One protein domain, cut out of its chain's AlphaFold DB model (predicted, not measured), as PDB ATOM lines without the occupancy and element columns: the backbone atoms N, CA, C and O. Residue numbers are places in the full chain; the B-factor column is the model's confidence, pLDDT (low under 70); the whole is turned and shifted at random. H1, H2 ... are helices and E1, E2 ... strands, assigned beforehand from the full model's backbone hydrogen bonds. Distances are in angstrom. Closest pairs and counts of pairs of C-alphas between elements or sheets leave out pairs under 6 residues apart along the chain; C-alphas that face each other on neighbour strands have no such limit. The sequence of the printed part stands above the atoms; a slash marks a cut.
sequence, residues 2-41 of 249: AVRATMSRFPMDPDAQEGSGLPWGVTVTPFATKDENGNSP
ATOM      1  N   ALA A   2     362.772 387.568 399.950       87.94
ATOM      2  CA  ALA A   2     362.335 388.439 398.863       87.94
ATOM      3  C   ALA A   2     363.568 388.982 398.139       87.94
ATOM      4  O   ALA A   2     364.506 389.450 398.797       87.94
ATOM      5  N   VAL A   3     363.561 388.930 396.809       92.44
ATOM      6  CA  VAL A   3     364.679 389.377 395.975       92.44
ATOM      7  C   VAL A   3     364.179 390.408 394.978       92.44
ATOM      8  O   VAL A   3     363.285 390.153 394.180       92.44
ATOM      9  N   ARG A   4     364.755 391.611 395.017       92.75
ATOM     10  CA  ARG A   4     364.386 392.699 394.103       92.75
ATOM     11  C   ARG A   4     365.619 393.203 393.374       92.75
ATOM     12  O   ARG A   4     366.470 393.860 393.969       92.75
ATOM     13  N   ALA A   5     365.707 392.893 392.085       93.94
ATOM     14  CA  ALA A   5     366.698 393.486 391.201       93.94
ATOM     15  C   ALA A   5     366.333 394.944 390.889       93.94
ATOM     16  O   ALA A   5     365.155 395.296 390.798       93.94
ATOM     17  N   THR A   6     367.344 395.789 390.690       94.19
ATOM     18  CA  THR A   6     367.161 397.190 390.273       94.19
ATOM     19  C   THR A   6     366.532 397.310 388.883       94.19
ATOM     20  O   THR A   6     365.892 398.314 388.575       94.19
ATOM     21  N   MET A   7     366.691 396.280 388.048       92.19
ATOM     22  CA  MET A   7     366.174 396.197 386.685       92.19
ATOM     23  C   MET A   7     365.502 394.840 386.464       92.19
ATOM     24  O   MET A   7     366.004 393.813 386.910       92.19
ATOM     25  N   SER A   8     364.383 394.824 385.737       89.81
ATOM     26  CA  SER A   8     363.671 393.591 385.358       89.81
ATOM     27  C   SER A   8     364.228 392.924 384.097       89.81
ATOM     28  O   SER A   8     363.843 391.807 383.758       89.81
ATOM     29  N   ARG A   9     365.125 393.611 383.382       90.81
ATOM     30  CA  ARG A   9     365.869 393.083 382.239       90.81
ATOM     31  C   ARG A   9     367.336 393.417 382.421       90.81
ATOM     32  O   ARG A   9     367.682 394.590 382.544       90.81
ATOM     33  N   PHE A  10     368.162 392.384 382.451       92.44
ATOM     34  CA  PHE A  10     369.593 392.544 382.639       92.44
ATOM     35  C   PHE A  10     370.258 393.009 381.338       92.44
ATOM     36  O   PHE A  10     369.862 392.551 380.260       92.44
ATOM     37  N   PRO A  11     371.236 393.928 381.419       93.62
ATOM     38  CA  PRO A  11     372.056 394.287 380.270       93.62
ATOM     39  C   PRO A  11     372.824 393.053 379.775       93.62
ATOM     40  O   PRO A  11     373.237 392.212 380.571       93.62
ATOM     41  N   MET A  12     372.979 392.933 378.456       94.94
ATOM     42  CA  MET A  12     373.652 391.787 377.829       94.94
ATOM     43  C   MET A  12     375.173 391.826 378.034       94.94
ATOM     44  O   MET A  12     375.812 390.778 378.090       94.94
ATOM     45  N   ASP A  13     375.734 393.028 378.146       95.62
ATOM     46  CA  ASP A  13     377.165 393.285 378.251       95.62
ATOM     47  C   ASP A  13     377.448 394.526 379.132       95.62
ATOM     48  O   ASP A  13     376.520 395.273 379.477       95.62
ATOM     49  N   PRO A  14     378.714 394.741 379.544       94.56
ATOM     50  CA  PRO A  14     379.094 395.877 380.385       94.56
ATOM     51  C   PRO A  14     378.852 397.250 379.745       94.56
ATOM     52  O   PRO A  14     378.463 398.176 380.452       94.56
ATOM     53  N   ASP A  15     379.011 397.387 378.426       95.88
ATOM     54  CA  ASP A  15     378.827 398.668 377.732       95.88
ATOM     55  C   ASP A  15     377.355 399.109 377.787       95.88
ATOM     56  O   ASP A  15     377.042 400.274 378.048       95.88
ATOM     57  N   ALA A  16     376.424 398.165 377.618       94.69
ATOM     58  CA  ALA A  16     374.996 398.395 377.794       94.69
ATOM     59  C   ALA A  16     374.637 398.722 379.253       94.69
ATOM     60  O   ALA A  16     373.722 399.515 379.500       94.69
ATOM     61  N   GLN A  17     375.344 398.132 380.223       94.62
ATOM     62  CA  GLN A  17     375.155 398.435 381.641       94.62
ATOM     63  C   GLN A  17     375.591 399.867 381.961       94.62
ATOM     64  O   GLN A  17     374.804 400.622 382.535       94.62
ATOM     65  N   GLU A  18     376.795 400.264 381.553       93.56
ATOM     66  CA  GLU A  18     377.329 401.607 381.787       93.56
ATOM     67  C   GLU A  18     376.515 402.671 381.036       93.56
ATOM     68  O   GLU A  18     376.096 403.672 381.622       93.56
ATOM     69  N   GLY A  19     376.178 402.408 379.769       94.94
ATOM     70  CA  GLY A  19     375.369 403.300 378.938       94.94
ATOM     71  C   GLY A  19     373.932 403.494 379.433       94.94
ATOM     72  O   GLY A  19     373.302 404.500 379.104       94.94
ATOM     73  N   SER A  20     373.405 402.570 380.245       93.44
ATOM     74  CA  SER A  20     372.061 402.703 380.822       93.44
ATOM     75  C   SER A  20     371.966 403.793 381.892       93.44
ATOM     76  O   SER A  20     370.875 404.304 382.147       93.44
ATOM     77  N   GLY A  21     373.081 404.124 382.555       93.44
ATOM     78  CA  GLY A  21     373.097 404.996 383.732       93.44
ATOM     79  C   GLY A  21     372.320 404.449 384.939       93.44
ATOM     80  O   GLY A  21     372.123 405.174 385.915       93.44
ATOM     81  N   LEU A  22     371.856 403.194 384.889       92.44
ATOM     82  CA  LEU A  22     371.097 402.558 385.962       92.44
ATOM     83  C   LEU A  22     372.029 401.768 386.891       92.44
ATOM     84  O   LEU A  22     372.962 401.105 386.426       92.44
ATOM     85  N   PRO A  23     371.777 401.790 388.212       91.88
ATOM     86  CA  PRO A  23     372.524 400.955 389.137       91.88
ATOM     87  C   PRO A  23     372.228 399.482 388.853       91.88
ATOM     88  O   PRO A  23     371.067 399.090 388.722       91.88
ATOM     89  N   TRP A  24     373.265 398.649 388.811       93.12
ATOM     90  CA  TRP A  24     373.119 397.201 388.695       93.12
ATOM     91  C   TRP A  24     373.285 396.563 390.072       93.12
ATOM     92  O   TRP A  24     374.371 396.565 390.647       93.12
ATOM     93  N   GLY A  25     372.188 396.062 390.638       93.81
ATOM     94  CA  GLY A  25     372.211 395.494 391.977       93.81
ATOM     95  C   GLY A  25     370.934 394.755 392.336       93.81
ATOM     96  O   GLY A  25     369.947 394.756 391.596       93.81
ATOM     97  N   VAL A  26     370.972 394.113 393.498       95.19
ATOM     98  CA  VAL A  26     369.867 393.330 394.044       95.19
ATOM     99  C   VAL A  26     369.719 393.656 395.524       95.19
ATOM    100  O   VAL A  26     370.694 393.653 396.272       95.19
ATOM    101  N   THR A  27     368.490 393.919 395.958       94.75
ATOM    102  CA  THR A  27     368.124 393.955 397.373       94.75
ATOM    103  C   THR A  27     367.615 392.584 397.785       94.75
ATOM    104  O   THR A  27     366.694 392.047 397.165       94.75
ATOM    105  N   VAL A  28     368.210 392.032 398.837       94.31
ATOM    106  CA  VAL A  28     367.845 390.730 399.393       94.31
ATOM    107  C   VAL A  28     367.300 390.925 400.800       94.31
ATOM    108  O   VAL A  28     367.977 391.500 401.651       94.31
ATOM    109  N   THR A  29     366.103 390.396 401.053       94.06
ATOM    110  CA  THR A  29     365.496 390.342 402.389       94.06
ATOM    111  C   THR A  29     365.307 388.874 402.778       94.06
ATOM    112  O   THR A  29     364.291 388.276 402.405       94.06
ATOM    113  N   PRO A  30     366.274 388.252 403.487       90.38
ATOM    114  CA  PRO A  30     366.258 386.814 403.760       90.38
ATOM    115  C   PRO A  30     364.999 386.358 404.506       90.38
ATOM    116  O   PRO A  30     364.290 385.482 404.017       90.38
ATOM    117  N   PHE A  31     364.664 387.042 405.603       90.31
ATOM    118  CA  PHE A  31     363.547 386.720 406.501       90.31
ATOM    119  C   PHE A  31     362.221 387.400 406.121       90.31
ATOM    120  O   PHE A  31     361.379 387.662 406.979       90.31
ATOM    121  N   ALA A  32     362.034 387.761 404.849       90.50
ATOM    122  CA  ALA A  32     360.756 388.303 404.401       90.50
ATOM    123  C   ALA A  32     359.660 387.236 404.525       90.50
ATOM    124  O   ALA A  32     359.856 386.104 404.095       90.50
ATOM    125  N   THR A  33     358.492 387.605 405.051       92.81
ATOM    126  CA  THR A  33     357.337 386.693 405.161       92.81
ATOM    127  C   THR A  33     356.729 386.332 403.806       92.81
ATOM    128  O   THR A  33     356.001 385.348 403.701       92.81
ATOM    129  N   LYS A  34     357.008 387.141 402.778       93.94
ATOM    130  CA  LYS A  34     356.559 386.964 401.398       93.94
ATOM    131  C   LYS A  34     357.676 387.323 400.418       93.94
ATOM    132  O   LYS A  34     358.485 388.195 400.733       93.94
ATOM    133  N   ASP A  35     357.693 386.688 399.249       91.81
ATOM    134  CA  ASP A  35     358.588 387.037 398.137       91.81
ATOM    135  C   ASP A  35     358.169 388.346 397.429       91.81
ATOM    136  O   ASP A  35     357.226 389.047 397.817       91.81
ATOM    137  N   GLU A  36     358.884 388.697 396.360       88.62
ATOM    138  CA  GLU A  36     358.593 389.840 395.494       88.62
ATOM    139  C   GLU A  36     357.225 389.784 394.791       88.62
ATOM    140  O   GLU A  36     356.718 390.844 394.407       88.62
ATOM    141  N   ASN A  37     356.617 388.598 394.692       89.75
ATOM    142  CA  ASN A  37     355.320 388.326 394.068       89.75
ATOM    143  C   ASN A  37     354.175 388.189 395.093       89.75
ATOM    144  O   ASN A  37     353.011 388.086 394.709       89.75
ATOM    145  N   GLY A  38     354.480 388.226 396.394       91.44
ATOM    146  CA  GLY A  38     353.507 388.100 397.477       91.44
ATOM    147  C   GLY A  38     353.246 386.666 397.955       91.44
ATOM    148  O   GLY A  38     352.317 386.474 398.747       91.44
ATOM    149  N   ASN A  39     354.042 385.689 397.521       92.50
ATOM    150  CA  ASN A  39     353.942 384.291 397.939       92.50
ATOM    151  C   ASN A  39     354.671 384.057 399.263       92.50
ATOM    152  O   ASN A  39     355.760 384.584 399.480       92.50
ATOM    153  N   SER A  40     354.084 383.242 400.134       93.69
ATOM    154  CA  SER A  40     354.728 382.766 401.364       93.69
ATOM    155  C   SER A  40     355.776 381.676 401.065       93.69
ATOM    156  O   SER A  40     355.652 381.012 400.033       93.69
ATOM    157  N   PRO A  41     356.768 381.449 401.954       93.38
ATOM    158  CA  PRO A  41     357.701 380.331 401.806       93.38
ATOM    159  C   PRO A  41     356.963 378.996 401.760       93.38
ATOM    160  O   PRO A  41     356.021 378.772 402.525       93.38
TER     161      PRO A  41
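Overview. This is residues 2 to 41 of the 249 residues of the protein "zf-Sec23_Sec24 domain-containing protein" of Vitis vinifera (UniProt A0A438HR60). With little regular structure, the printed part is a thin rod: a narrow two-strand antiparallel ribbon, E1 beside E2, with the small helix H1 at one end and the unnamed stretch 30 to 41 folding back at the other. Residues 12 to 18, of which 14 to 18 belong to H1, stick out. The 40 printed residues run E1, H1, E2, a mixed class with 15 residues in named elements. The whole is only just loose, close to extended, with a radius of gyration of the C-alphas of 13.0 A and spans of 37 by 13 by 12 A.

Arrangement. E1, residues 2 to 5, and E2, residues 26 to 29, are antiparallel neighbours at 169 degrees. C-alphas 5 and 26, which face each other, are 4.3 A apart. N 4 and O 27, at 2.9 A, and N 27 and O 4, at 2.8 A, are within hydrogen-bond range. In H1, residues 14 to 20, every O i to N i+4 pair is within range.

Along the chain. E1 begins at C-alpha 2 (362.335, 388.439, 398.863) and measures 10.2 A; H1 measures 9.8 A. E2 measures 9.9 A and ends at C-alpha 29 (365.496, 390.342, 402.389).

Size, cuts and confidence. The C-alphas farthest apart, Asp 15 and Ser 40, are 37.3 A apart. The printed part has no cut; the link H1 to E2 is tight, E1 to H1 short. No printed residue is under pLDDT 70.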